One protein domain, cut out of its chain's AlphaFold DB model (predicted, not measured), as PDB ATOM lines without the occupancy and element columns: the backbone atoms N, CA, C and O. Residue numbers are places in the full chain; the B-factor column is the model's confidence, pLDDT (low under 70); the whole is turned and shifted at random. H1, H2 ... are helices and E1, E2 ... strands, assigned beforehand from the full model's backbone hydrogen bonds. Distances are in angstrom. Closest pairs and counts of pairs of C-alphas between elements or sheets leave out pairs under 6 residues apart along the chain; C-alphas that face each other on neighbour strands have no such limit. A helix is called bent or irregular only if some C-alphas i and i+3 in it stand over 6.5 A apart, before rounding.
ATOM      1  N   LYS A  16     279.167 294.412 242.010       38.91
ATOM      2  CA  LYS A  16     278.595 294.761 243.324       38.91
ATOM      3  C   LYS A  16     278.890 296.236 243.642       38.91
ATOM      4  O   LYS A  16     280.031 296.590 243.927       38.91
ATOM      5  N   GLY A  17     277.861 297.085 243.586       40.72
ATOM      6  CA  GLY A  17     277.943 298.527 243.871       40.72
ATOM      7  C   GLY A  17     277.531 299.460 242.725       40.72
ATOM      8  O   GLY A  17     277.430 300.667 242.943       40.72
ATOM      9  N   GLU A  18     277.266 298.951 241.517       39.44
ATOM     10  CA  GLU A  18     276.833 299.787 240.381       39.44
ATOM     11  C   GLU A  18     275.344 300.147 240.394       39.44
ATOM     12  O   GLU A  18     274.955 301.188 239.874       39.44
ATOM     13  N   SER A  19     274.510 299.360 241.062       39.22
ATOM     14  CA  SER A  19     273.074 299.626 241.203       39.22
ATOM     15  C   SER A  19     272.781 300.875 242.041       39.22
ATOM     16  O   SER A  19     271.969 301.713 241.655       39.22
ATOM     17  N   THR A  20     273.510 301.068 243.141       43.53
ATOM     18  CA  THR A  20     273.450 302.288 243.960       43.53
ATOM     19  C   THR A  20     274.015 303.490 243.201       43.53
ATOM     20  O   THR A  20     273.456 304.583 243.270       43.53
ATOM     21  N   ARG A  21     275.083 303.285 242.413       39.69
ATOM     22  CA  ARG A  21     275.637 304.316 241.518       39.69
ATOM     23  C   ARG A  21     274.657 304.713 240.417       39.69
ATOM     24  O   ARG A  21     274.637 305.883 240.065       39.69
ATOM     25  N   PHE A  22     273.839 303.792 239.906       39.03
ATOM     26  CA  PHE A  22     272.829 304.096 238.892       39.03
ATOM     27  C   PHE A  22     271.684 304.931 239.461       39.03
ATOM     28  O   PHE A  22     271.304 305.898 238.823       39.03
ATOM     29  N   VAL A  23     271.178 304.642 240.666       44.06
ATOM     30  CA  VAL A  23     270.151 305.490 241.310       44.06
ATOM     31  C   VAL A  23     270.693 306.901 241.548       44.06
ATOM     32  O   VAL A  23     270.036 307.878 241.201       44.06
ATOM     33  N   LEU A  24     271.934 307.018 242.031       44.50
ATOM     34  CA  LEU A  24     272.610 308.310 242.175       44.50
ATOM     35  C   LEU A  24     272.810 309.002 240.812       44.50
ATOM     36  O   LEU A  24     272.541 310.190 240.702       44.50
ATOM     37  N   HIS A  25     273.187 308.284 239.749       40.84
ATOM     38  CA  HIS A  25     273.337 308.847 238.399       40.84
ATOM     39  C   HIS A  25     272.003 309.214 237.725       40.84
ATOM     40  O   HIS A  25     271.953 310.214 237.016       40.84
ATOM     41  N   HIS A  26     270.925 308.456 237.940       36.97
ATOM     42  CA  HIS A  26     269.605 308.708 237.346       36.97
ATOM     43  C   HIS A  26     268.946 309.959 237.942       36.97
ATOM     44  O   HIS A  26     268.185 310.639 237.260       36.97
ATOM     45  N   TYR A  27     269.300 310.300 239.186       41.81
ATOM     46  CA  TYR A  27     268.948 311.565 239.835       41.81
ATOM     47  C   TYR A  27     270.049 312.645 239.732       41.81
ATOM     48  O   TYR A  27     269.931 313.676 240.389       41.81
ATOM     49  N   ASN A  28     271.117 312.439 238.939       43.44
ATOM     50  CA  ASN A  28     272.303 313.322 238.869       43.44
ATOM     51  C   ASN A  28     272.907 313.688 240.245       43.44
ATOM     52  O   ASN A  28     273.561 314.713 240.407       43.44
ATOM     53  N   PHE A  29     272.702 312.844 241.247       48.47
ATOM     54  CA  PHE A  29     273.037 313.076 242.644       48.47
ATOM     55  C   PHE A  29     274.279 312.275 243.054       48.47
ATOM     56  O   PHE A  29     274.310 311.659 244.115       48.47
ATOM     57  N   ASP A  30     275.335 312.252 242.235       54.28
ATOM     58  CA  ASP A  30     276.635 311.760 242.707       54.28
ATOM     59  C   ASP A  30     277.322 312.870 243.515       54.28
ATOM     60  O   ASP A  30     278.235 313.547 243.042       54.28
ATOM     61  N   LEU A  31     276.862 313.060 244.757       50.06
ATOM     62  CA  LEU A  31     277.436 314.021 245.706       50.06
ATOM     63  C   LEU A  31     278.955 313.857 245.848       50.06
ATOM     64  O   LEU A  31     279.638 314.830 246.149       50.06
ATOM     65  N   ARG A  32     279.501 312.656 245.595       50.78
ATOM     66  CA  ARG A  32     280.944 312.370 245.665       50.78
ATOM     67  C   ARG A  32     281.714 312.933 244.472       50.78
ATOM     68  O   ARG A  32     282.905 313.201 244.604       50.78
ATOM     69  N   ARG A  33     281.061 313.092 243.315       49.44
ATOM     70  CA  ARG A  33     281.625 313.768 242.134       49.44
ATOM     71  C   ARG A  33     281.378 315.269 242.163       49.44
ATOM     72  O   ARG A  33     282.191 316.011 241.615       49.44
ATOM     73  N   ASP A  34     280.311 315.721 242.820       57.56
ATOM     74  CA  ASP A  34     280.100 317.146 243.058       57.56
ATOM     75  C   ASP A  34     280.990 317.646 244.203       57.56
ATOM     76  O   ASP A  34     280.624 317.702 245.381       57.56
ATOM     77  N   MET A  35     282.206 318.033 243.820       58.44
ATOM     78  CA  MET A  35     283.204 318.580 244.731       58.44
ATOM     79  C   MET A  35     282.719 319.837 245.454       58.44
ATOM     80  O   MET A  35     283.245 320.131 246.523       58.44
ATOM     81  N   SER A  36     281.751 320.585 244.913       61.50
ATOM     82  CA  SER A  36     281.254 321.806 245.549       61.50
ATOM     83  C   SER A  36     280.370 321.478 246.753       61.50
ATOM     84  O   SER A  36     280.631 321.960 247.856       61.50
ATOM     85  N   ILE A  37     279.407 320.567 246.584       62.34
ATOM     86  CA  ILE A  37     278.515 320.135 247.663       62.34
ATOM     87  C   ILE A  37     279.294 319.312 248.689       62.34
ATOM     88  O   ILE A  37     279.201 319.588 249.885       62.34
ATOM     89  N   SER A  38     280.139 318.377 248.238       62.91
ATOM     90  CA  SER A  38     281.005 317.595 249.130       62.91
ATOM     91  C   SER A  38     281.930 318.478 249.968       62.91
ATOM     92  O   SER A  38     282.084 318.235 251.163       62.91
ATOM     93  N   ARG A  39     282.537 319.524 249.385       66.00
ATOM     94  CA  ARG A  39     283.373 320.470 250.145       66.00
ATOM     95  C   ARG A  39     282.552 321.267 251.144       66.00
ATOM     96  O   ARG A  39     282.999 321.400 252.275       66.00
ATOM     97  N   THR A  40     281.378 321.765 250.762       66.38
ATOM     98  CA  THR A  40     280.519 322.557 251.655       66.38
ATOM     99  C   THR A  40     280.015 321.722 252.829       66.38
ATOM    100  O   THR A  40     280.159 322.143 253.973       66.38
ATOM    101  N   VAL A  41     279.518 320.507 252.576       69.75
ATOM    102  CA  VAL A  41     279.097 319.570 253.631       69.75
ATOM    103  C   VAL A  41     280.278 319.220 254.530       69.75
ATOM    104  O   VAL A  41     280.183 319.338 255.746       69.75
ATOM    105  N   LYS A  42     281.432 318.870 253.951       71.00
ATOM    106  CA  LYS A  42     282.646 318.576 254.719       71.00
ATOM    107  C   LYS A  42     283.099 319.764 255.563       71.00
ATOM    108  O   LYS A  42     283.520 319.551 256.691       71.00
ATOM    109  N   LYS A  43     283.009 320.990 255.042       70.06
ATOM    110  CA  LYS A  43     283.359 322.218 255.761       70.06
ATOM    111  C   LYS A  43     282.456 322.412 256.976       70.06
ATOM    112  O   LYS A  43     282.963 322.576 258.074       70.06
ATOM    113  N   VAL A  44     281.141 322.286 256.793       70.62
ATOM    114  CA  VAL A  44     280.152 322.395 257.879       70.62
ATOM    115  C   VAL A  44     280.313 321.277 258.918       70.62
ATOM    116  O   VAL A  44     280.141 321.516 260.104       70.62
ATOM    117  N   LEU A  45     280.665 320.059 258.494       69.19
ATOM    118  CA  LEU A  45     280.844 318.916 259.398       69.19
ATOM    119  C   LEU A  45     282.213 318.893 260.110       69.19
ATOM    120  O   LEU A  45     282.331 318.288 261.180       69.19
ATOM    121  N   ARG A  46     283.266 319.467 259.508       67.69
ATOM    122  CA  ARG A  46     284.645 319.426 260.034       67.69
ATOM    123  C   ARG A  46     285.076 320.685 260.765       67.69
ATOM    124  O   ARG A  46     285.847 320.559 261.714       67.69
ATOM    125  N   GLU A  47     284.677 321.855 260.297       64.06
ATOM    126  CA  GLU A  47     285.095 323.134 260.862       64.06
ATOM    127  C   GLU A  47     283.997 323.627 261.803       64.06
ATOM    128  O   GLU A  47     282.817 323.467 261.495       64.06
ATOM    129  N   ASP A  48     284.368 324.275 262.911       57.31
ATOM    130  CA  ASP A  48     283.443 325.042 263.764       57.31
ATOM    131  C   ASP A  48     283.009 326.329 263.032       57.31
ATOM    132  O   ASP A  48     283.130 327.452 263.520       57.31
ATOM    133  N   CYS A  49     282.587 326.180 261.779       56.44
ATOM    134  CA  CYS A  49     282.087 327.263 260.968       56.44
ATOM    135  C   CYS A  49     280.693 327.627 261.465       56.44
ATOM    136  O   CYS A  49     279.824 326.767 261.601       56.44
ATOM    137  N   THR A  50     280.457 328.922 261.655       57.81
ATOM    138  CA  THR A  50     279.106 329.459 261.812       57.81
ATOM    139  C   THR A  50     278.282 329.044 260.596       57.81
ATOM    140  O   THR A  50     278.542 329.518 259.484       57.81
ATOM    141  N   SER A  51     277.341 328.120 260.786       61.28
ATOM    142  CA  SER A  51     276.486 327.648 259.705       61.28
ATOM    143  C   SER A  51     275.640 328.809 259.183       61.28
ATOM    144  O   SER A  51     275.108 329.618 259.945       61.28
ATOM    145  N   THR A  52     275.544 328.938 257.862       68.00
ATOM    146  CA  THR A  52     274.589 329.863 257.254       68.00
ATOM    147  C   THR A  52     273.242 329.162 257.118       68.00
ATOM    148  O   THR A  52     273.150 327.937 257.002       68.00
ATOM    149  N   THR A  53     272.162 329.937 257.057       70.88
ATOM    150  CA  THR A  53     270.812 329.388 256.851       70.88
ATOM    151  C   THR A  53     270.693 328.565 255.566       70.88
ATOM    152  O   THR A  53     269.855 327.672 255.477       70.88
ATOM    153  N   GLU A  54     271.508 328.865 254.554       68.12
ATOM    154  CA  GLU A  54     271.547 328.121 253.295       68.12
ATOM    155  C   GLU A  54     272.320 326.807 253.424       68.12
ATOM    156  O   GLU A  54     271.841 325.778 252.944       68.12
ATOM    157  N   SER A  55     273.461 326.804 254.125       67.62
ATOM    158  CA  SER A  55     274.221 325.574 254.360       67.62
ATOM    159  C   SER A  55     273.443 324.578 255.218       67.62
ATOM    160  O   SER A  55     273.467 323.384 254.929       67.62
ATOM    161  N   ASP A  56     272.688 325.061 256.209       70.69
ATOM    162  CA  ASP A  56     271.845 324.206 257.052       70.69
ATOM    163  C   ASP A  56     270.666 323.607 256.279       70.69
ATOM    164  O   ASP A  56     270.340 322.431 256.450       70.69
ATOM    165  N   LYS A  57     270.048 324.380 255.377       72.19
ATOM    166  CA  LYS A  57     269.002 323.862 254.478       72.19
ATOM    167  C   LYS A  57     269.552 322.790 253.544       72.19
ATOM    168  O   LYS A  57     268.930 321.739 253.397       72.19
ATOM    169  N   LEU A  58     270.714 323.035 252.939       73.56
ATOM    170  CA  LEU A  58     271.370 322.074 252.055       73.56
ATOM    171  C   LEU A  58     271.712 320.781 252.805       73.56
ATOM    172  O   LEU A  58     271.367 319.697 252.338       73.56
ATOM    173  N   LEU A  59     272.323 320.895 253.986       73.75
ATOM    174  CA  LEU A  59     272.656 319.750 254.831       73.75
ATOM    175  C   LEU A  59     271.399 318.969 255.240       73.75
ATOM    176  O   LEU A  59     271.382 317.743 255.151       73.75
ATOM    177  N   GLY A  60     270.319 319.666 255.603       75.06
ATOM    178  CA  GLY A  60     269.029 319.049 255.910       75.06
ATOM    179  C   GLY A  60     268.434 318.280 254.726       75.06
ATOM    180  O   GLY A  60     267.953 317.159 254.896       75.06
ATOM    181  N   HIS A  61     268.503 318.829 253.511       76.44
ATOM    182  CA  HIS A  61     268.043 318.129 252.307       76.44
ATOM    183  C   HIS A  61     268.876 316.878 252.008       76.44
ATOM    184  O   HIS A  61     268.308 315.836 251.678       76.44
ATOM    185  N   VAL A  62     270.200 316.957 252.162       76.06
ATOM    186  CA  VAL A  62     271.101 315.807 251.980       76.06
ATOM    187  C   VAL A  62     270.787 314.711 252.998       76.06
ATOM    188  O   VAL A  62     270.636 313.554 252.610       76.06
ATOM    189  N   LEU A  63     270.600 315.069 254.270       78.62
ATOM    190  CA  LEU A  63     270.214 314.143 255.338       78.62
ATOM    191  C   LEU A  63     268.887 313.437 255.053       78.62
ATOM    192  O   LEU A  63     268.777 312.224 255.214       78.62
ATOM    193  N   LEU A  64     267.872 314.181 254.607       79.69
ATOM    194  CA  LEU A  64     266.566 313.617 254.258       79.69
ATOM    195  C   LEU A  64     266.649 312.663 253.063       79.69
ATOM    196  O   LEU A  64     265.985 311.625 253.054       79.69
ATOM    197  N   LEU A  65     267.453 313.007 252.060       77.00
ATOM    198  CA  LEU A  65     267.669 312.166 250.890       77.00
ATOM    199  C   LEU A  65     268.415 310.881 251.264       77.00
ATOM    200  O   LEU A  65     267.975 309.793 250.901       77.00
ATOM    201  N   GLU A  66     269.490 310.986 252.045       76.62
ATOM    202  CA  GLU A  66     270.248 309.836 252.546       76.62
ATOM    203  C   GLU A  66     269.357 308.908 253.386       76.62
ATOM    204  O   GLU A  66     269.367 307.690 253.205       76.62
ATOM    205  N   ARG A  67     268.516 309.487 254.245       80.56
ATOM    206  CA  ARG A  67     267.531 308.774 255.061       80.56
ATOM    207  C   ARG A  67     266.517 307.999 254.211       80.56
ATOM    208  O   ARG A  67     266.266 306.836 254.502       80.56
ATOM    209  N   ARG A  68     265.991 308.585 253.129       78.50
ATOM    210  CA  ARG A  68     265.050 307.902 252.214       78.50
ATOM    211  C   ARG A  68     265.709 306.824 251.357       78.50
ATOM    212  O   ARG A  68     265.086 305.808 251.061       78.50
ATOM    213  N   LEU A  69     266.949 307.047 250.930       75.00
ATOM    214  CA  LEU A  69     267.663 306.095 250.082       75.00
ATOM    215  C   LEU A  69     268.179 304.895 250.875       75.00
ATOM    216  O   LEU A  69     268.058 303.770 250.399       75.00
ATOM    217  N   PHE A  70     268.743 305.133 252.060       74.69
ATOM    218  CA  PHE A  70     269.480 304.120 252.816       74.69
ATOM    219  C   PHE A  70     268.820 303.707 254.133       74.69
ATOM    220  O   PHE A  70     269.156 302.645 254.644       74.69
ATOM    221  N   GLY A  71     267.919 304.504 254.717       79.19
ATOM    222  CA  GLY A  71     267.191 304.120 255.934       79.19
ATOM    223  C   GLY A  71     268.120 303.739 257.086       79.19
ATOM    224  O   GLY A  71     268.927 304.556 257.544       79.19
ATOM    225  N   ARG A  72     268.041 302.488 257.557       78.81
ATOM    226  CA  ARG A  72     268.945 301.952 258.594       78.81
ATOM    227  C   ARG A  72     270.370 301.678 258.096       78.81
ATOM    228  O   ARG A  72     271.304 301.606 258.887       78.81
ATOM    229  N   MET A  73     270.554 301.589 256.783       76.62
ATOM    230  CA  MET A  73     271.812 301.252 256.112       76.62
ATOM    231  C   MET A  73     272.722 302.468 255.886       76.62
ATOM    232  O   MET A  73     273.702 302.378 255.154       76.62
ATOM    233  N   ARG A  74     272.436 303.612 256.520       78.38
ATOM    234  CA  ARG A  74     273.182 304.874 256.342       78.38
ATOM    235  C   ARG A  74     274.682 304.772 256.648       78.38
ATOM    236  O   ARG A  74     275.477 305.427 255.990       78.38
ATOM    237  N   PHE A  75     275.080 303.923 257.596       77.69
ATOM    238  CA  PHE A  75     276.497 303.698 257.924       77.69
ATOM    239  C   PHE A  75     277.133 302.520 257.185       77.69
ATOM    240  O   PHE A  75     278.326 302.263 257.366       77.69
ATOM    241  N   ALA A  76     276.376 301.835 256.322       74.69
ATOM    242  CA  ALA A  76     276.898 300.725 255.546       74.69
ATOM    243  C   ALA A  76     278.124 301.161 254.722       74.69
ATOM    244  O   ALA A  76     278.129 302.234 254.099       74.69
ATOM    245  N   PRO A  77     279.183 300.337 254.687       68.62
ATOM    246  CA  PRO A  77     280.393 300.687 253.973       68.62
ATOM    247  C   PRO A  77     280.099 300.777 252.477       68.62
ATOM    248  O   PRO A  77     279.655 299.814 251.854       68.62
ATOM    249  N   THR A  78     280.408 301.919 251.869       64.12
ATOM    250  CA  THR A  78     280.396 302.046 250.412       64.12
ATOM    251  C   THR A  78     281.827 302.042 249.896       64.12
ATOM    252  O   THR A  78     282.617 302.916 250.248       64.12
ATOM    253  N   VAL A  79     282.173 301.065 249.048       63.19
ATOM    254  CA  VAL A  79     283.553 300.862 248.546       63.19
ATOM    255  C   VAL A  79     284.562 300.736 249.705       63.19
ATOM    256  O   VAL A  79     285.625 301.347 249.705       63.19
ATOM    257  N   GLY A  80     284.193 299.981 250.744       65.06
ATOM    258  CA  GLY A  80     285.063 299.695 251.891       65.06
ATOM    259  C   GLY A  80     285.223 300.829 252.910       65.06
ATOM    260  O   GLY A  80     285.929 300.636 253.892       65.06
ATOM    261  N   ARG A  81     284.567 301.985 252.726       66.19
ATOM    262  CA  ARG A  81     284.607 303.107 253.682       66.19
ATOM    263  C   ARG A  81     283.229 303.428 254.235       66.19
ATOM    264  O   ARG A  81     282.244 303.393 253.495       66.19
ATOM    265  N   ARG A  82     283.174 303.784 255.518       73.88
ATOM    266  CA  ARG A  82     281.947 304.220 256.198       73.88
ATOM    267  C   ARG A  82     281.913 305.738 256.313       73.88
ATOM    268  O   ARG A  82     282.937 306.368 256.579       73.88
ATOM    269  N   TRP A  83     280.729 306.305 256.135       72.62
ATOM    270  CA  TRP A  83     280.532 307.746 256.063       72.62
ATOM    271  C   TRP A  83     279.385 308.170 256.973       72.62
ATOM    272  O   TRP A  83     278.380 307.477 257.082       72.62
ATOM    273  N   PHE A  84     279.544 309.331 257.590       72.31
ATOM    274  CA  PHE A  84     278.478 310.137 258.148       72.31
ATOM    275  C   PHE A  84     278.055 311.149 257.079       72.31
ATOM    276  O   PHE A  84     278.869 311.975 256.646       72.31
ATOM    277  N   VAL A  85     276.800 311.069 256.625       64.31
ATOM    278  CA  VAL A  85     276.180 312.059 255.726       64.31
ATOM    279  C   VAL A  85     276.995 312.272 254.452       64.31
ATOM    280  O   VAL A  85     277.291 313.398 254.064       64.31
ATOM    281  N   LEU A  86     277.449 311.169 253.842       64.62
ATOM    282  CA  LEU A  86     278.252 311.106 252.603       64.62
ATOM    283  C   LEU A  86     279.484 312.045 252.502       64.62
ATOM    284  O   LEU A  86     280.113 312.092 251.446       64.62
ATOM    285  N   GLY A  87     279.854 312.763 253.564       65.69
ATOM    286  CA  GLY A  87     280.813 313.872 253.518       65.69
ATOM    287  C   GLY A  87     281.858 313.846 254.630       65.69
ATOM    288  O   GLY A  87     282.928 314.437 254.469       65.69
ATOM    289  N   LEU A  88     281.595 313.123 255.723       73.81
ATOM    290  CA  LEU A  88     282.545 312.921 256.814       73.81
ATOM    291  C   LEU A  88     282.822 311.420 256.994       73.81
ATOM    292  O   LEU A  88     281.902 310.673 257.310       73.81
ATOM    293  N   PRO A  89     284.054 310.934 256.775       75.62
ATOM    294  CA  PRO A  89     284.435 309.574 257.146       75.62
ATOM    295  C   PRO A  89     284.137 309.311 258.626       75.62
ATOM    296  O   PRO A  89     284.477 310.135 259.471       75.62
ATOM    297  N   LEU A  90     283.558 308.150 258.956       78.25
ATOM    298  CA  LEU A  90     283.354 307.781 260.369       78.25
ATOM    299  C   LEU A  90     284.678 307.652 261.133       78.25
ATOM    300  O   LEU A  90     284.701 307.839 262.342       78.25
ATOM    301  N   GLU A  91     285.766 307.366 260.419       77.88
ATOM    302  CA  GLU A  91     287.132 307.310 260.952       77.88
ATOM    303  C   GLU A  91     287.597 308.657 261.523       77.88
ATOM    304  O   GLU A  91     288.393 308.667 262.446       77.88
ATOM    305  N   ASP A  92     287.058 309.788 261.053       77.38
ATOM    306  CA  ASP A  92     287.418 311.108 261.587       77.38
ATOM    307  C   ASP A  92     286.685 311.433 262.912       77.38
ATOM    308  O   ASP A  92     286.975 312.437 263.573       77.38
ATOM    309  N   ILE A  93     285.697 310.620 263.309       80.56
ATOM    310  CA  ILE A  93     284.864 310.830 264.503       80.56
ATOM    311  C   ILE A  93     285.376 309.952 265.649       80.56
ATOM    312  O   ILE A  93     284.741 308.983 266.065       80.56
ATOM    313  N   GLU A  94     286.556 310.293 266.164       77.38
ATOM    314  CA  GLU A  94     287.228 309.486 267.190       77.38
ATOM    315  C   GLU A  94     286.909 309.913 268.627       77.38
ATOM    316  O   GLU A  94     286.962 309.088 269.537       77.38
ATOM    317  N   THR A  95     286.574 311.187 268.856       81.12
ATOM    318  CA  THR A  95     286.430 311.753 270.208       81.12
ATOM    319  C   THR A  95     284.971 312.001 270.592       81.12
ATOM    320  O   THR A  95     284.124 312.281 269.741       81.12
ATOM    321  N   LYS A  96     284.681 311.991 271.906       81.75
ATOM    322  CA  LYS A  96     283.362 312.374 272.448       81.75
ATOM    323  C   LYS A  96     282.930 313.757 271.952       81.75
ATOM    324  O   LYS A  96     281.785 313.936 271.549       81.75
ATOM    325  N   ALA A  97     283.861 314.711 271.948       80.88
ATOM    326  CA  ALA A  97     283.616 316.066 271.471       80.88
ATOM    327  C   ALA A  97     283.210 316.085 269.990       80.88
ATOM    328  O   ALA A  97     282.237 316.748 269.649       80.88
ATOM    329  N   ASN A  98     283.875 315.304 269.129       81.50
ATOM    330  CA  ASN A  98     283.528 315.227 267.708       81.50
ATOM    331  C   ASN A  98     282.142 314.610 267.490       81.50
ATOM    332  O   ASN A  98     281.397 315.094 266.640       81.50
ATOM    333  N   VAL A  99     281.783 313.575 268.262       83.12
ATOM    334  CA  VAL A  99     280.446 312.964 268.192       83.12
ATOM    335  C   VAL A  99     279.373 313.992 268.544       83.12
ATOM    336  O   VAL A  99     278.464 314.206 267.746       83.12
ATOM    337  N   HIS A 100     279.493 314.665 269.693       82.75
ATOM    338  CA  HIS A 100     278.520 315.684 270.094       82.75
ATOM    339  C   HIS A 100     278.477 316.843 269.111       82.75
ATOM    340  O   HIS A 100     277.399 317.192 268.650       82.75
ATOM    341  N   ARG A 101     279.634 317.352 268.678       82.94
ATOM    342  CA  ARG A 101     279.706 318.434 267.694       82.94
ATOM    343  C   ARG A 101     278.893 318.125 266.444       82.94
ATOM    344  O   ARG A 101     278.163 318.984 265.973       82.94
ATOM    345  N   VAL A 102     279.034 316.917 265.900       81.31
ATOM    346  CA  VAL A 102     278.354 316.515 264.664       81.31
ATOM    347  C   VAL A 102     276.852 316.303 264.887       81.31
ATOM    348  O   VAL A 102     276.055 316.723 264.051       81.31
ATOM    349  N   LEU A 103     276.457 315.688 266.004       82.88
ATOM    350  CA  LEU A 103     275.045 315.449 266.337       82.88
ATOM    351  C   LEU A 103     274.298 316.737 266.731       82.88
ATOM    352  O   LEU A 103     273.104 316.872 266.464       82.88
ATOM    353  N   ASP A 104     275.000 317.707 267.318       83.69
ATOM    354  CA  ASP A 104     274.429 318.969 267.793       83.69
ATOM    355  C   ASP A 104     274.229 320.007 266.676       83.69
ATOM    356  O   ASP A 104     273.607 321.048 266.908       83.69
ATOM    357  N   ILE A 105     274.682 319.729 265.444       80.88
ATOM    358  CA  ILE A 105     274.415 320.589 264.283       80.88
ATOM    359  C   ILE A 105     272.891 320.715 264.103       80.88
ATOM    360  O   ILE A 105     272.209 319.692 264.019       80.88
ATOM    361  N   PRO A 106     272.315 321.929 263.970       78.56
ATOM    362  CA  PRO A 106     270.862 322.119 263.927       78.56
ATOM    363  C   PRO A 106     270.153 321.301 262.840       78.56
ATOM    364  O   PRO A 106     269.086 320.727 263.073       78.56
ATOM    365  N   ALA A 107     270.757 321.226 261.651       75.00
ATOM    366  CA  ALA A 107     270.241 320.441 260.534       75.00
ATOM    367  C   ALA A 107     270.309 318.932 260.801       75.00
ATOM    368  O   ALA A 107     269.382 318.215 260.422       75.00
ATOM    369  N   VAL A 108     271.370 318.479 261.480       78.56
ATOM    370  CA  VAL A 108     271.492 317.106 261.972       78.56
ATOM    371  C   VAL A 108     270.394 316.915 262.998       78.56
ATOM    372  O   VAL A 108     269.398 316.331 262.626       78.56
ATOM    373  N   ARG A 109     270.410 317.538 264.173       80.38
ATOM    374  CA  ARG A 109     269.389 317.366 265.227       80.38
ATOM    375  C   ARG A 109     267.918 317.372 264.764       80.38
ATOM    376  O   ARG A 109     267.092 316.666 265.335       80.38
ATOM    377  N   LYS A 110     267.562 318.165 263.745       78.25
ATOM    378  CA  LYS A 110     266.202 318.212 263.176       78.25
ATOM    379  C   LYS A 110     265.848 317.007 262.290       78.25
ATOM    380  O   LYS A 110     264.682 316.620 262.227       78.25
ATOM    381  N   HIS A 111     266.821 316.450 261.572       73.75
ATOM    382  CA  HIS A 111     266.633 315.382 260.576       73.75
ATOM    383  C   HIS A 111     267.352 314.065 260.931       73.75
ATOM    384  O   HIS A 111     267.122 313.035 260.291       73.75
ATOM    385  N   ASP A 112     268.167 314.113 261.979       65.62
ATOM    386  CA  ASP A 112     268.898 313.080 262.693       65.62
ATOM    387  C   ASP A 112     267.873 312.131 263.278       65.62
ATOM    388  O   ASP A 112     267.280 312.307 264.342       65.62
ATOM    389  N   ASN A 113     267.606 311.116 262.483       77.81
ATOM    390  CA  ASN A 113     266.964 309.924 262.959       77.81
ATOM    391  C   ASN A 113     268.046 308.956 263.450       77.81
ATOM    392  O   ASN A 113     268.156 307.858 262.905       77.81
ATOM    393  N   PHE A 114     268.890 309.394 264.388       84.25
ATOM    394  CA  PHE A 114     269.877 308.598 265.109       84.25
ATOM    395  C   PHE A 114     269.474 308.453 266.589       84.25
ATOM    396  O   PHE A 114     268.699 309.219 267.171       84.25
ATOM    397  N   GLU A 115     269.950 307.373 267.192       83.38
ATOM    398  CA  GLU A 115     269.849 307.047 268.604       83.38
ATOM    399  C   GLU A 115     271.268 306.945 269.158       83.38
ATOM    400  O   GLU A 115     272.092 306.183 268.643       83.38
ATOM    401  N   THR A 116     271.540 307.709 270.213       84.25
ATOM    402  CA  THR A 116     272.823 307.688 270.912       84.25
ATOM    403  C   THR A 116     272.674 306.875 272.189       84.25
ATOM    404  O   THR A 116     271.853 307.200 273.044       84.25
ATOM    405  N   LYS A 117     273.471 305.814 272.326       83.62
ATOM    406  CA  LYS A 117     273.557 304.985 273.533       83.62
ATOM    407  C   LYS A 117     274.939 305.145 274.142       83.62
ATOM    408  O   LYS A 117     275.941 304.853 273.491       83.62
ATOM    409  N   GLU A 118     274.991 305.581 275.393       79.88
ATOM    410  CA  GLU A 118     276.215 305.530 276.187       79.88
ATOM    411  C   GLU A 118     276.224 304.217 276.978       79.88
ATOM    412  O   GLU A 118     275.320 303.942 277.762       79.88
ATOM    413  N   ALA A 119     277.232 303.383 276.747       73.38
ATOM    414  CA  ALA A 119     277.464 302.158 277.498       73.38
ATOM    415  C   ALA A 119     278.791 302.281 278.252       73.38
ATOM    416  O   ALA A 119     279.846 302.477 277.645       73.38
ATOM    417  N   GLY A 120     278.754 302.160 279.580       67.50
ATOM    418  CA  GLY A 120     279.966 302.040 280.385       67.50
ATOM    419  C   GLY A 120     280.645 300.703 280.092       67.50
ATOM    420  O   GLY A 120     280.030 299.651 280.252       67.50
ATOM    421  N   LEU A 121     281.900 300.731 279.645       65.81
ATOM    422  CA  LEU A 121     282.679 299.535 279.334       65.81
ATOM    423  C   LEU A 121     283.789 299.398 280.385       65.81
ATOM    424  O   LEU A 121     284.920 299.843 280.206       65.81
ATOM    425  N   GLY A 122     283.432 298.800 281.522       65.69
ATOM    426  CA  GLY A 122     284.338 298.613 282.660       65.69
ATOM    427  C   GLY A 122     284.666 299.904 283.417       65.69
ATOM    428  O   GLY A 122     283.969 300.914 283.301       65.69
ATOM    429  N   GLU A 123     285.731 299.871 284.219       64.25
ATOM    430  CA  GLU A 123     286.139 300.976 285.102       64.25
ATOM    431  C   GLU A 123     286.820 302.130 284.366       64.25
ATOM    432  O   GLU A 123     286.658 303.271 284.781       64.25
ATOM    433  N   LEU A 124     287.492 301.855 283.240       66.19
ATOM    434  CA  LEU A 124     288.367 302.805 282.538       66.19
ATOM    435  C   LEU A 124     287.811 303.334 281.212       66.19
ATOM    436  O   LEU A 124     288.350 304.305 280.687       66.19
ATOM    437  N   TRP A 125     286.754 302.732 280.656       74.19
ATOM    438  CA  TRP A 125     286.266 303.092 279.323       74.19
ATOM    439  C   TRP A 125     284.767 303.379 279.304       74.19
ATOM    440  O   TRP A 125     283.958 302.713 279.948       74.19
ATOM    441  N   ASN A 126     284.395 304.374 278.510       81.00
ATOM    442  CA  ASN A 126     283.032 304.649 278.085       81.00
ATOM    443  C   ASN A 126     282.926 304.371 276.589       81.00
ATOM    444  O   ASN A 126     283.862 304.614 275.829       81.00
ATOM    445  N   LYS A 127     281.778 303.867 276.152       83.81
ATOM    446  CA  LYS A 127     281.486 303.640 274.742       83.81
ATOM    447  C   LYS A 127     280.262 304.449 274.350       83.81
ATOM    448  O   LYS A 127     279.211 304.301 274.964       83.81
ATOM    449  N   ILE A 128     280.392 305.269 273.316       85.00
ATOM    450  CA  ILE A 128     279.257 305.930 272.674       85.00
ATOM    451  C   ILE A 128     278.939 305.155 271.403       85.00
ATOM    452  O   ILE A 128     279.821 304.899 270.581       85.00
ATOM    453  N   ILE A 129     277.683 304.747 271.272       86.31
ATOM    454  CA  ILE A 129     277.159 304.048 270.106       86.31
ATOM    455  C   ILE A 129     276.107 304.946 269.468       86.31
ATOM    456  O   ILE A 129     275.130 305.295 270.124       86.31
ATOM    457  N   VAL A 130     276.295 305.291 268.197       86.62
ATOM    458  CA  VAL A 130     275.306 306.029 267.403       86.62
ATOM    459  C   VAL A 130     274.739 305.093 266.342       86.62
ATOM    460  O   VAL A 130     275.486 304.461 265.589       86.62
ATOM    461  N   LEU A 131     273.412 304.992 266.305       87.12
ATOM    462  CA  LEU A 131     272.656 304.079 265.448       87.12
ATOM    463  C   LEU A 131     271.570 304.838 264.683       87.12
ATOM    464  O   LEU A 131     270.839 305.599 265.309       87.12
ATOM    465  N   PRO A 132     271.384 304.622 263.373       84.75
ATOM    466  CA  PRO A 132     270.184 305.078 262.678       84.75
ATOM    467  C   PRO A 132     268.942 304.400 263.272       84.75
ATOM    468  O   PRO A 132     268.886 303.175 263.367       84.75
ATOM    469  N   LYS A 133     267.939 305.184 263.672       83.31
ATOM    470  CA  LYS A 133     266.660 304.654 264.158       83.31
ATOM    471  C   LYS A 133     265.893 303.983 263.013       83.31
ATOM    472  O   LYS A 133     265.938 304.483 261.884       83.31
ATOM    473  N   PRO A 134     265.157 302.897 263.300       76.06
ATOM    474  CA  PRO A 134     264.256 302.299 262.328       76.06
ATOM    475  C   PRO A 134     263.120 303.270 261.988       76.06
ATOM    476  O   PRO A 134     262.703 304.082 262.819       76.06
ATOM    477  N   GLU A 135     262.624 303.186 260.761       76.06
ATOM    478  CA  GLU A 135     261.536 304.026 260.261       76.06
ATOM    479  C   GLU A 135     260.333 303.179 259.875       76.06
ATOM    480  O   GLU A 135     260.499 302.017 259.514       76.06
ATOM    481  N   PRO A 136     259.115 303.746 259.945       75.62
ATOM    482  CA  PRO A 136     257.915 303.026 259.532       75.62
ATOM    483  C   PRO A 136     257.880 302.781 258.020       75.62
ATOM    484  O   PRO A 136     257.207 301.864 257.565       75.62
ATOM    485  N   THR A 137     258.570 303.616 257.237       77.12
ATOM    486  CA  THR A 137     258.700 303.458 255.789       77.12
ATOM    487  C   THR A 137     260.041 302.817 255.478       77.12
ATOM    488  O   THR A 137     261.073 303.298 255.949       77.12
ATOM    489  N   PHE A 138     260.014 301.765 254.665       70.88
ATOM    490  CA  PHE A 138     261.220 301.160 254.127       70.88
ATOM    491  C   PHE A 138     261.943 302.145 253.207       70.88
ATOM    492  O   PHE A 138     261.341 302.951 252.491       70.88
ATOM    493  N   SER A 139     263.264 302.120 253.281       73.81
ATOM    494  CA  SER A 139     264.122 302.862 252.371       73.81
ATOM    495  C   SER A 139     264.215 302.167 251.021       73.81
ATOM    496  O   SER A 139     263.994 300.965 250.910       73.81
ATOM    497  N   PHE A 140     264.638 302.904 249.993       70.31
ATOM    498  CA  PHE A 140     264.848 302.326 248.662       70.31
ATOM    499  C   PHE A 140     265.789 301.108 248.687       70.31
ATOM    500  O   PHE A 140     265.613 300.161 247.925       70.31
ATOM    501  N   TYR A 141     266.806 301.136 249.552       70.00
ATOM    502  CA  TYR A 141     267.744 300.029 249.707       70.00
ATOM    503  C   TYR A 141     267.088 298.776 250.311       70.00
ATOM    504  O   TYR A 141     267.413 297.667 249.891       70.00
ATOM    505  N   GLU A 142     266.172 298.960 251.264       70.06
ATOM    506  CA  GLU A 142     265.412 297.875 251.900       70.06
ATOM    507  C   GLU A 142     264.329 297.334 250.954       70.06
ATOM    508  O   GLU A 142     264.275 296.133 250.727       70.06
ATOM    509  N   ASP A 143     263.543 298.210 250.317       73.19
ATOM    510  CA  ASP A 143     262.506 297.829 249.341       73.19
ATOM    511  C   ASP A 143     263.078 297.123 248.106       73.19
ATOM    512  O   ASP A 143     262.420 296.297 247.475       73.19
ATOM    513  N   GLY A 144     264.303 297.480 247.721       65.12
ATOM    514  CA  GLY A 144     264.973 296.899 246.567       65.12
ATOM    515  C   GLY A 144     265.554 295.504 246.807       65.12
ATOM    516  O   GLY A 144     266.201 294.997 245.890       65.12
ATOM    517  N   ASP A 145     265.405 294.923 248.009       63.75
ATOM    518  CA  ASP A 145     266.089 293.689 248.436       63.75
ATOM    519  C   ASP A 145     267.602 293.742 248.136       63.75
ATOM    520  O   ASP A 145     268.268 292.758 247.802       63.75
ATOM    521  N   MET A 146     268.182 294.940 248.250       61.28
ATOM    522  CA  MET A 146     269.595 295.186 247.954       61.28
ATOM    523  C   MET A 146     270.494 294.786 249.126       61.28
ATOM    524  O   MET A 146     271.692 295.085 249.105       61.28
ATOM    525  N   GLU A 147     269.921 294.121 250.135       58.12
ATOM    526  CA  GLU A 147     270.564 293.658 251.355       58.12
ATOM    527  C   GLU A 147     271.713 292.702 251.041       58.12
ATOM    528  O   GLU A 147     271.610 291.479 250.976       58.12
ATOM    529  N   THR A 148     272.885 293.297 250.868       57.31
ATOM    530  CA  THR A 148     274.134 292.577 251.069       57.31
ATOM    531  C   THR A 148     274.257 292.240 252.553       57.31
ATOM    532  O   THR A 148     273.861 293.040 253.395       57.31
ATOM    533  N   GLN A 149     274.792 291.057 252.873       64.44
ATOM    534  CA  GLN A 149     275.113 290.622 254.238       64.44
ATOM    535  C   GLN A 149     276.081 291.617 254.904       64.44
ATOM    536  O   GLN A 149     277.298 291.434 254.883       64.44
ATOM    537  N   ILE A 150     275.549 292.711 255.439       68.56
ATOM    538  CA  ILE A 150     276.299 293.751 256.130       68.56
ATOM    539  C   ILE A 150     276.217 293.422 257.611       68.56
ATOM    540  O   ILE A 150     275.137 293.215 258.160       68.56
ATOM    541  N   ALA A 151     277.374 293.333 258.260       78.38
ATOM    542  CA  ALA A 151     277.416 293.008 259.672       78.38
ATOM    543  C   ALA A 151     276.809 294.159 260.489       78.38
ATOM    544  O   ALA A 151     277.097 295.326 260.232       78.38
ATOM    545  N   GLU A 152     276.035 293.848 261.531       78.69
ATOM    546  CA  GLU A 152     275.402 294.864 262.390       78.69
ATOM    547  C   GLU A 152     276.406 295.860 262.994       78.69
ATOM    548  O   GLU A 152     276.090 297.024 263.227       78.69
ATOM    549  N   LYS A 153     277.651 295.417 263.215       79.75
ATOM    550  CA  LYS A 153     278.760 296.268 263.677       79.75
ATOM    551  C   LYS A 153     279.090 297.413 262.709       79.75
ATOM    552  O   LYS A 153     279.595 298.443 263.144       79.75
ATOM    553  N   ASP A 154     278.817 297.233 261.421       78.94
ATOM    554  CA  ASP A 154     279.114 298.212 260.379       78.94
ATOM    555  C   ASP A 154     277.972 299.226 260.222       78.94
ATOM    556  O   ASP A 154     278.185 300.299 259.669       78.94
ATOM    557  N   LEU A 155     276.792 298.931 260.782       81.69
ATOM    558  CA  LEU A 155     275.619 299.812 260.809       81.69
ATOM    559  C   LEU A 155     275.619 300.793 261.990       81.69
ATOM    560  O   LEU A 155     274.671 301.558 262.162       81.69
ATOM    561  N   ARG A 156     276.673 300.784 262.811       85.62
ATOM    562  CA  ARG A 156     276.806 301.635 263.995       85.62
ATOM    563  C   ARG A 156     278.149 302.341 264.045       85.62
ATOM    564  O   ARG A 156     279.188 301.757 263.734       85.62
ATOM    565  N   LEU A 157     278.121 303.594 264.484       82.94
ATOM    566  CA  LEU A 157     279.323 304.320 264.871       82.94
ATOM    567  C   LEU A 157     279.624 303.977 266.330       82.94
ATOM    568  O   LEU A 157     278.782 304.174 267.203       82.94
ATOM    569  N   GLU A 158     280.819 303.455 266.585       84.06
ATOM    570  CA  GLU A 158     281.296 303.141 267.928       84.06
ATOM    571  C   GLU A 158     282.514 304.002 268.249       84.06
ATOM    572  O   GLU A 158     283.551 303.874 267.603       84.06
ATOM    573  N   CYS A 159     282.405 304.833 269.279       81.12
ATOM    574  CA  CYS A 159     283.504 305.637 269.797       81.12
ATOM    575  C   CYS A 159     283.864 305.133 271.201       81.12
ATOM    576  O   CYS A 159     282.999 305.044 272.078       81.12
ATOM    577  N   ARG A 160     285.132 304.752 271.409       79.19
ATOM    578  CA  ARG A 160     285.670 304.345 272.716       79.19
ATOM    579  C   ARG A 160     286.389 305.530 273.344       79.19
ATOM    580  O   ARG A 160     287.290 306.094 272.740       79.19
ATOM    581  N   ILE A 161     286.006 305.877 274.564       77.56
ATOM    582  CA  ILE A 161     286.505 307.039 275.295       77.56
ATOM    583  C   ILE A 161     287.123 306.552 276.593       77.56
ATOM    584  O   ILE A 161     286.493 305.802 277.338       77.56
ATOM    585  N   GLN A 162     288.345 306.987 276.874       74.81
ATOM    586  CA  GLN A 162     288.968 306.747 278.167       74.81
ATOM    587  C   GLN A 162     288.284 307.625 279.221       74.81
ATOM    588  O   GLN A 162     288.087 308.824 279.010       74.81
ATOM    589  N   LYS A 163     287.883 307.033 280.346       73.69
ATOM    590  CA  LYS A 163     287.366 307.782 281.492       73.69
ATOM    591  C   LYS A 163     288.497 308.622 282.095       73.69
ATOM    592  O   LYS A 163     289.643 308.168 282.094       73.69
TER     593      LYS A 163
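AT A GLANCE: This is residues 16 to 163 of the 170 residues of an uncharacterized protein of Trypanosoma rangeli (UniProt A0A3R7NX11). One long helix, H3, sharply kinked near residue 69, is the core of the helical side of this domain, with H2 about perpendicular to it near its beginning, H5 packed on it, and H6 and H7 at its last part. From the end of H3 a narrow antiparallel sheet of three strands, order E1 E2 E3, reaches away, and H4 covers one of its faces, running along E2; H1 lies off at the opposite end of the domain from the E1-E2 turn and touches no helix. The printed part has 148 residues with seven named helices and three named strands, in the order H1 H2 H3 H4 H5 E1 E2 H6 H7 E3, and its class is mixed, helices and strands. The whole is compact, with a radius of gyration of the C-alphas of 15.6 A and spans of 51 by 39 by 28 A.

HOW THE PARTS SIT: Start at H1, residues 18 to 26, which touches no helix and is not on the sheet. Go on to H2, residues 35 to 46, which is apart from H1. Next comes H3, residues 53 to 75, the hub, touching four other helices; C-alphas 69 and 72 are 9.6 A apart, and it is irregular there, with a kink of 95 degrees near residue 69. Residues 40 to 44 of H2 touch residues 55 to 59 of H3, about perpendicular at 90 degrees, the closest C-alphas being those of Val 41 and Leu 59, 6.6 A apart. H4, residues 96 to 103, is close to H2 but not clearly touching, with the C-alphas of Leu 45 and Val 102 closest at 6.3 A. H5, residues 106 to 111, touches residues 56 to 64 of H3; the closest C-alphas are those of Gly 60 and Ala 107, 5.0 A apart, and the two run the same way at a tilt of 38 degrees, only just steep. Then read the hairpin of E1, residues 114 to 121, and E2, residues 125 to 132: they are antiparallel, with N 117 and O 129 within hydrogen-bond range at 2.8 A. H4 is on the sheet at a height of 9.9 A, over E2 and along the strands at 12 degrees on the local plane. H3 only grazes the sheet, with residues 67 to 75. H6, residues 140 to 143, touches residues 68 to 73 of H3, with the C-alphas of Leu 69 and Phe 140 closest at 4.9 A. H7, residues 152 to 155, touches residues 72 to 75 of H3, with Phe 75 and Leu 155 closest, their C-alphas 4.9 A apart. Last, E3, residues 157 to 162, is antiparallel to E2, with N 128 and O 159 within hydrogen-bond range at 2.9 A. Every O i to N i+4 pair is within hydrogen-bond range in H1, H2, H4 and H5, and 15 of 19 are in H3; H6 and H7 are too short for such a pair.

IN THESE COORDINATES: Find C-alpha 18 at (276.833, 299.787, 240.381), where H1 begins; it is 11.9 A long. H2 measures 15.4 A. H3 starts at C-alpha 53, (270.812, 329.388, 256.851), and is 26.3 A from first to last C-alpha. H4 measures 10.8 A, E1 21.2 A and E2 23.2 A; H5, H6 and H7 are short. E3, 16.6 A, ends at C-alpha 162, (288.968, 306.747, 278.167).

THE WHOLE: The two C-alphas farthest apart are those of His 26 and Glu 123, at 51.1 A. The printed part has no cut. The link from H3 to H4, residues 76 to 95, is long, and in it residues 83 to 84 pair antiparallel with residues 88 to 89. The mean pLDDT of the printed part is 70.2, with 57 residues under 70, among them 16 to 41, 45 to 52 and 144 to 150.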